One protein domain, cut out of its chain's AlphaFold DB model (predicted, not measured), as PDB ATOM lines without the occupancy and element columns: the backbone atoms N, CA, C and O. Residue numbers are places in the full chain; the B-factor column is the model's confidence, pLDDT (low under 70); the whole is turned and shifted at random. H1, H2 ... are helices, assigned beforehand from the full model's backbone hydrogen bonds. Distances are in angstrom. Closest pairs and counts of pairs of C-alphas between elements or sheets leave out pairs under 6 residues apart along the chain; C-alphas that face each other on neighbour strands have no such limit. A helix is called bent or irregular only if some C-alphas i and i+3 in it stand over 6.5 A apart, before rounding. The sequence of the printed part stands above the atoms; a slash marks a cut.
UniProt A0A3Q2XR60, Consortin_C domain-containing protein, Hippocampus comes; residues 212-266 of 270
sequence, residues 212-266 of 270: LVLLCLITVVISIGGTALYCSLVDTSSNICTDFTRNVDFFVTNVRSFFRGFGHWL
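AT A GLANCE: This is residues 212 to 266 of the 270 residues of the protein "Consortin_C domain-containing protein" of Hippocampus comes (UniProt A0A3Q2XR60). The bent helix H2 folds back alongside the straight run of H1 after a tight turn, making a loose two-helix rod that is joined at one end. Contact is made near the turn, where the arm H2a packs on residues 227 to 231 of H1, while the longer arm H2b runs on near H1 without touching it. The printed part has 55 residues with two named helices, H1 then H2 along the chain, and no named strand; the class is all helix. The whole is loose, with a radius of gyration of the C-alphas of 13.0 A and spans of 41 by 19 by 14 A.

IN THESE COORDINATES: The longest helix by residues is H2, residues 239 to 263. By its hydrogen bonds it was assigned as one helix, but it is bent: C-alphas 246 and 249 are 7.5 A apart. Its arm H2a, residues 239 to 246, begins with C-alpha 239 at (68.045, -7.395, 38.305). Its arm H2b, residues 249 to 263, is 20.7 A long and ends with C-alpha 263 at (97.989, -25.377, 40.077). H1, residues 212 to 233, is 30.8 A long and begins with C-alpha 212 at (90.016, -25.008, 54.717).

HOW THE PARTS SIT: H2a and H2b stand at a steep tilt of 62 degrees. H1 touches H2a with residues 227 to 231 alone; the closest C-alphas, those of Cys 231 and Cys 241, are 5.6 A apart. H1 and H2a run opposite ways at a steep tilt of 69 degrees, only just short of about perpendicular. H1 and H2b are near each other, with 10 pairs of C-alphas within 10 A. In H1, H2a and H2b every O i to N i+4 pair is within hydrogen-bond range.

THE WHOLE: The outline is a rod; the two C-alphas farthest apart, those of Ser 237 and Trp 265, are 40.8 A apart. The printed part has no cut, and the link from H1 to H2, with 5 residues between them, is tight. The mean pLDDT of the printed part is 74.5; residues 235 to 237, 258 to 259 and 261 to 266 are under 70.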
ATOM      1  N   LEU A 212      90.893 -26.160  54.475       74.69
ATOM      2  CA  LEU A 212      90.016 -25.008  54.717       74.69
ATOM      3  C   LEU A 212      90.061 -23.986  53.568       74.69
ATOM      4  O   LEU A 212      89.015 -23.474  53.164       74.69
ATOM      5  N   VAL A 213      91.241 -23.722  53.004       77.25
ATOM      6  CA  VAL A 213      91.399 -22.848  51.826       77.25
ATOM      7  C   VAL A 213      90.721 -23.459  50.599       77.25
ATOM      8  O   VAL A 213      89.996 -22.766  49.886       77.25
ATOM      9  N   LEU A 214      90.891 -24.761  50.381       79.31
ATOM     10  CA  LEU A 214      90.264 -25.495  49.287       79.31
ATOM     11  C   LEU A 214      88.732 -25.468  49.400       79.31
ATOM     12  O   LEU A 214      88.045 -25.147  48.430       79.31
ATOM     13  N   LEU A 215      88.189 -25.721  50.593       79.31
ATOM     14  CA  LEU A 215      86.752 -25.638  50.869       79.31
ATOM     15  C   LEU A 215      86.211 -24.209  50.683       79.31
ATOM     16  O   LEU A 215      85.128 -24.021  50.123       79.31
ATOM     17  N   CYS A 216      86.967 -23.186  51.087       81.50
ATOM     18  CA  CYS A 216      86.618 -21.782  50.858       81.50
ATOM     19  C   CYS A 216      86.535 -21.448  49.357       81.50
ATOM     20  O   CYS A 216      85.587 -20.810  48.904       81.50
ATOM     21  N   LEU A 217      87.469 -21.943  48.550       78.75
ATOM     22  CA  LEU A 217      87.437 -21.730  47.102       78.75
ATOM     23  C   LEU A 217      86.258 -22.434  46.441       78.75
ATOM     24  O   LEU A 217      85.569 -21.836  45.615       78.75
ATOM     25  N   ILE A 218      86.001 -23.683  46.829       81.44
ATOM     26  CA  ILE A 218      84.867 -24.460  46.322       81.44
ATOM     27  C   ILE A 218      83.556 -23.729  46.632       81.44
ATOM     28  O   ILE A 218      82.732 -23.544  45.739       81.44
ATOM     29  N   THR A 219      83.374 -23.242  47.860       84.38
ATOM     30  CA  THR A 219      82.159 -22.504  48.251       84.38
ATOM     31  C   THR A 219      81.990 -21.183  47.497       84.38
ATOM     32  O   THR A 219      80.876 -20.870  47.071       84.38
ATOM     33  N   VAL A 220      83.072 -20.442  47.240       84.31
ATOM     34  CA  VAL A 220      83.030 -19.221  46.412       84.31
ATOM     35  C   VAL A 220      82.637 -19.546  44.969       84.31
ATOM     36  O   VAL A 220      81.765 -18.884  44.402       84.31
ATOM     37  N   VAL A 221      83.223 -20.589  44.378       81.50
ATOM     38  CA  VAL A 221      82.900 -21.015  43.008       81.50
ATOM     39  C   VAL A 221      81.456 -21.506  42.909       81.50
ATOM     40  O   VAL A 221      80.773 -21.152  41.952       81.50
ATOM     41  N   ILE A 222      80.957 -22.251  43.899       84.25
ATOM     42  CA  ILE A 222      79.556 -22.697  43.941       84.25
ATOM     43  C   ILE A 222      78.605 -21.503  44.108       84.25
ATOM     44  O   ILE A 222      77.562 -21.468  43.462       84.25
ATOM     45  N   SER A 223      78.957 -20.495  44.909       85.56
ATOM     46  CA  SER A 223      78.134 -19.289  45.086       85.56
ATOM     47  C   SER A 223      78.017 -18.466  43.790       85.56
ATOM     48  O   SER A 223      76.916 -18.090  43.373       85.56
ATOM     49  N   ILE A 224      79.140 -18.247  43.103       82.81
ATOM     50  CA  ILE A 224      79.200 -17.493  41.839       82.81
ATOM     51  C   ILE A 224      78.579 -18.316  40.699       82.81
ATOM     52  O   ILE A 224      77.761 -17.815  39.928       82.81
ATOM     53  N   GLY A 225      78.933 -19.598  40.619       83.69
ATOM     54  CA  GLY A 225      78.458 -20.538  39.609       83.69
ATOM     55  C   GLY A 225      76.970 -20.846  39.736       83.69
ATOM     56  O   GLY A 225      76.278 -20.898  38.726       83.69
ATOM     57  N   GLY A 226      76.448 -20.964  40.958       83.31
ATOM     58  CA  GLY A 226      75.019 -21.147  41.215       83.31
ATOM     59  C   GLY A 226      74.194 -19.950  40.746       83.31
ATOM     60  O   GLY A 226      73.138 -20.132  40.150       83.31
ATOM     61  N   THR A 227      74.718 -18.733  40.916       81.19
ATOM     62  CA  THR A 227      74.081 -17.509  40.404       81.19
ATOM     63  C   THR A 227      74.108 -17.469  38.872       81.19
ATOM     64  O   THR A 227      73.085 -17.195  38.249       81.19
ATOM     65  N   ALA A 228      75.240 -17.819  38.249       80.19
ATOM     66  CA  ALA A 228      75.353 -17.919  36.790       80.19
ATOM     67  C   ALA A 228      74.392 -18.964  36.194       80.19
ATOM     68  O   ALA A 228      73.731 -18.712  35.187       80.19
ATOM     69  N   LEU A 229      74.297 -20.129  36.836       81.81
ATOM     70  CA  LEU A 229      73.477 -21.257  36.401       81.81
ATOM     71  C   LEU A 229      71.982 -20.979  36.613       81.81
ATOM     72  O   LEU A 229      71.183 -21.261  35.722       81.81
ATOM     73  N   TYR A 230      71.614 -20.332  37.723       81.69
ATOM     74  CA  TYR A 230      70.261 -19.822  37.962       81.69
ATOM     75  C   TYR A 230      69.827 -18.852  36.854       81.69
ATOM     76  O   TYR A 230      68.752 -19.001  36.275       81.69
ATOM     77  N   CYS A 231      70.707 -17.920  36.486       83.06
ATOM     78  CA  CYS A 231      70.459 -16.962  35.413       83.06
ATOM     79  C   CYS A 231      70.420 -17.583  34.007       83.06
ATOM     80  O   CYS A 231      69.811 -17.000  33.112       83.06
ATOM     81  N   SER A 232      71.042 -18.749  33.803       78.00
ATOM     82  CA  SER A 232      71.000 -19.485  32.534       78.00
ATOM     83  C   SER A 232      69.762 -20.377  32.380       78.00
ATOM     84  O   SER A 232      69.440 -20.740  31.250       78.00
ATOM     85  N   LEU A 233      69.107 -20.771  33.481       76.94
ATOM     86  CA  LEU A 233      68.003 -21.743  33.476       76.94
ATOM     87  C   LEU A 233      66.616 -21.126  33.725       76.94
ATOM     88  O   LEU A 233      65.635 -21.683  33.243       76.94
ATOM     89  N   VAL A 234      66.512 -20.026  34.484       71.12
ATOM     90  CA  VAL A 234      65.230 -19.510  35.029       71.12
ATOM     91  C   VAL A 234      64.963 -18.047  34.618       71.12
ATOM     92  O   VAL A 234      64.437 -17.251  35.381       71.12
ATOM     93  N   ASP A 235      65.288 -17.686  33.377       58.19
ATOM     94  CA  ASP A 235      65.081 -16.359  32.769       58.19
ATOM     95  C   ASP A 235      65.998 -15.202  33.241       58.19
ATOM     96  O   ASP A 235      66.174 -14.868  34.414       58.19
ATOM     97  N   THR A 236      66.537 -14.499  32.240       61.94
ATOM     98  CA  THR A 236      67.538 -13.414  32.293       61.94
ATOM     99  C   THR A 236      67.011 -12.037  32.730       61.94
ATOM    100  O   THR A 236      67.741 -11.048  32.671       61.94
ATOM    101  N   SER A 237      65.749 -11.929  33.148       61.34
ATOM    102  CA  SER A 237      65.052 -10.651  33.382       61.34
ATOM    103  C   SER A 237      65.021 -10.197  34.848       61.34
ATOM    104  O   SER A 237      64.354  -9.217  35.182       61.34
ATOM    105  N   SER A 238      65.760 -10.866  35.739       73.12
ATOM    106  CA  SER A 238      65.942 -10.394  37.113       73.12
ATOM    107  C   SER A 238      67.118  -9.412  37.212       73.12
ATOM    108  O   SER A 238      68.170  -9.603  36.600       73.12
ATOM    109  N   ASN A 239      66.966  -8.362  38.032       72.31
ATOM    110  CA  ASN A 239      68.045  -7.395  38.305       72.31
ATOM    111  C   ASN A 239      69.341  -8.085  38.779       72.31
ATOM    112  O   ASN A 239      70.437  -7.615  38.483       72.31
ATOM    113  N   ILE A 240      69.207  -9.230  39.456       74.75
ATOM    114  CA  ILE A 240      70.311 -10.053  39.965       74.75
ATOM    115  C   ILE A 240      71.176 -10.598  38.815       74.75
ATOM    116  O   ILE A 240      72.400 -10.522  38.874       74.75
ATOM    117  N   CYS A 241      70.559 -11.060  37.723       79.88
ATOM    118  CA  CYS A 241      71.283 -11.582  36.560       79.88
ATOM    119  C   CYS A 241      71.968 -10.487  35.734       79.88
ATOM    120  O   CYS A 241      73.049 -10.701  35.178       79.88
ATOM    121  N   THR A 242      71.376  -9.289  35.680       76.19
ATOM    122  CA  THR A 242      71.980  -8.150  34.972       76.19
ATOM    123  C   THR A 242      73.202  -7.578  35.688       76.19
ATOM    124  O   THR A 242      74.148  -7.154  35.025       76.19
ATOM    125  N   ASP A 243      73.203  -7.584  37.022       77.69
ATOM    126  CA  ASP A 243      74.343  -7.133  37.828       77.69
ATOM    127  C   ASP A 243      75.508  -8.126  37.730       77.69
ATOM    128  O   ASP A 243      76.649  -7.749  37.464       77.69
ATOM    129  N   PHE A 244      75.185  -9.420  37.788       76.25
ATOM    130  CA  PHE A 244      76.155 -10.493  37.614       76.25
ATOM    131  C   PHE A 244      76.836 -10.459  36.239       76.25
ATOM    132  O   PHE A 244      78.060 -10.496  36.153       76.25
ATOM    133  N   THR A 245      76.065 -10.320  35.157       73.75
ATOM    134  CA  THR A 245      76.602 -10.332  33.781       73.75
ATOM    135  C   THR A 245      77.574  -9.180  33.520       73.75
ATOM    136  O   THR A 245      78.525  -9.339  32.763       73.75
ATOM    137  N   ARG A 246      77.384  -8.025  34.169       71.62
ATOM    138  CA  ARG A 246      78.304  -6.886  34.027       71.62
ATOM    139  C   ARG A 246      79.648  -7.098  34.711       71.62
ATOM    140  O   ARG A 246      80.609  -6.429  34.349       71.62
ATOM    141  N   ASN A 247      79.708  -7.980  35.704       72.19
ATOM    142  CA  ASN A 247      80.877  -8.126  36.564       72.19
ATOM    143  C   ASN A 247      81.508  -9.530  36.503       72.19
ATOM    144  O   ASN A 247      82.570  -9.749  37.086       72.19
ATOM    145  N   VAL A 248      80.890 -10.478  35.788       77.69
ATOM    146  CA  VAL A 248      81.332 -11.880  35.691       77.69
ATOM    147  C   VAL A 248      82.739 -12.017  35.109       77.69
ATOM    148  O   VAL A 248      83.507 -12.855  35.577       77.69
ATOM    149  N   ASP A 249      83.126 -11.151  34.172       74.44
ATOM    150  CA  ASP A 249      84.454 -11.180  33.547       74.44
ATOM    151  C   ASP A 249      85.584 -10.953  34.561       74.44
ATOM    152  O   ASP A 249      86.633 -11.602  34.493       74.44
ATOM    153  N   PHE A 250      85.354 -10.089  35.555       77.25
ATOM    154  CA  PHE A 250      86.307  -9.846  36.637       77.25
ATOM    155  C   PHE A 250      86.451 -11.077  37.539       77.25
ATOM    156  O   PHE A 250      87.567 -11.484  37.869       77.25
ATOM    157  N   PHE A 251      85.333 -11.720  37.888       73.12
ATOM    158  CA  PHE A 251      85.343 -12.936  38.700       73.12
ATOM    159  C   PHE A 251      86.024 -14.094  37.974       73.12
ATOM    160  O   PHE A 251      86.903 -14.731  38.543       73.12
ATOM    161  N   VAL A 252      85.691 -14.333  36.705       72.75
ATOM    162  CA  VAL A 252      86.286 -15.410  35.901       72.75
ATOM    163  C   VAL A 252      87.792 -15.207  35.731       72.75
ATOM    164  O   VAL A 252      88.559 -16.167  35.821       72.75
ATOM    165  N   THR A 253      88.235 -13.967  35.525       73.88
ATOM    166  CA  THR A 253      89.661 -13.648  35.381       73.88
ATOM    167  C   THR A 253      90.420 -13.851  36.694       73.88
ATOM    168  O   THR A 253      91.479 -14.482  36.694       73.88
ATOM    169  N   ASN A 254      89.862 -13.409  37.826       72.12
ATOM    170  CA  ASN A 254      90.469 -13.619  39.144       72.12
ATOM    171  C   ASN A 254      90.485 -15.090  39.553       72.12
ATOM    172  O   ASN A 254      91.500 -15.574  40.045       72.12
ATOM    173  N   VAL A 255      89.398 -15.815  39.298       71.56
ATOM    174  CA  VAL A 255      89.302 -17.250  39.568       71.56
ATOM    175  C   VAL A 255      90.327 -18.010  38.725       71.56
ATOM    176  O   VAL A 255      91.071 -18.826  39.261       71.56
ATOM    177  N   ARG A 256      90.470 -17.691  37.431       74.19
ATOM    178  CA  ARG A 256      91.512 -18.286  36.574       74.19
ATOM    179  C   ARG A 256      92.928 -17.962  37.044       74.19
ATOM    180  O   ARG A 256      93.774 -18.851  37.041       74.19
ATOM    181  N   SER A 257      93.191 -16.717  37.437       71.56
ATOM    182  CA  SER A 257      94.498 -16.302  37.963       71.56
ATOM    183  C   SER A 257      94.840 -17.062  39.246       71.56
ATOM    184  O   SER A 257      95.940 -17.593  39.390       71.56
ATOM    185  N   PHE A 258      93.852 -17.206  40.129       68.56
ATOM    186  CA  PHE A 258      93.978 -17.966  41.359       68.56
ATOM    187  C   PHE A 258      94.214 -19.457  41.087       68.56
ATOM    188  O   PHE A 258      95.142 -20.022  41.648       68.56
ATOM    189  N   PHE A 259      93.453 -20.096  40.190       67.25
ATOM    190  CA  PHE A 259      93.670 -21.504  39.824       67.25
ATOM    191  C   PHE A 259      95.020 -21.738  39.140       67.25
ATOM    192  O   PHE A 259      95.624 -22.787  39.340       67.25
ATOM    193  N   ARG A 260      95.539 -20.761  38.387       70.38
ATOM    194  CA  ARG A 260      96.904 -20.827  37.841       70.38
ATOM    195  C   ARG A 260      97.961 -20.743  38.946       70.38
ATOM    196  O   ARG A 260      98.984 -21.410  38.850       70.38
ATOM    197  N   GLY A 261      97.691 -19.948  39.982       65.69
ATOM    198  CA  GLY A 261      98.476 -19.889  41.215       65.69
ATOM    199  C   GLY A 261      98.397 -21.188  42.026       65.69
ATOM    200  O   GLY A 261      99.381 -21.721  42.505       65.69
ATOM    201  N   PHE A 262      97.214 -21.771  42.144       64.19
ATOM    202  CA  PHE A 262      97.017 -22.981  42.932       64.19
ATOM    203  C   PHE A 262      97.568 -24.229  42.225       64.19
ATOM    204  O   PHE A 262      98.142 -25.110  42.860       64.19
ATOM    205  N   GLY A 263      97.477 -24.276  40.893       63.91
ATOM    206  CA  GLY A 263      97.989 -25.377  40.077       63.91
ATOM    207  C   GLY A 263      99.508 -25.553  40.130       63.91
ATOM    208  O   GLY A 263      99.986 -26.643  39.851       63.91
ATOM    209  N   HIS A 264     100.268 -24.525  40.523       62.50
ATOM    210  CA  HIS A 264     101.713 -24.659  40.729       62.50
ATOM    211  C   HIS A 264     102.097 -25.136  42.139       62.50
ATOM    212  O   HIS A 264     103.261 -25.448  42.372       62.50
ATOM    213  N   TRP A 265     101.149 -25.155  43.082       54.97
ATOM    214  CA  TRP A 265     101.333 -25.715  44.428       54.97
ATOM    215  C   TRP A 265     100.808 -27.146  44.544       54.97
ATOM    216  O   TRP A 265     101.229 -27.865  45.442       54.97
ATOM    217  N   LEU A 266      99.901 -27.563  43.655       54.78
ATOM    218  CA  LEU A 266      99.451 -28.947  43.570       54.78
ATOM    219  C   LEU A 266     100.584 -29.807  42.990       54.78
ATOM    220  O   LEU A 266     100.934 -29.626  41.820       54.78
TER     221      LEU A 266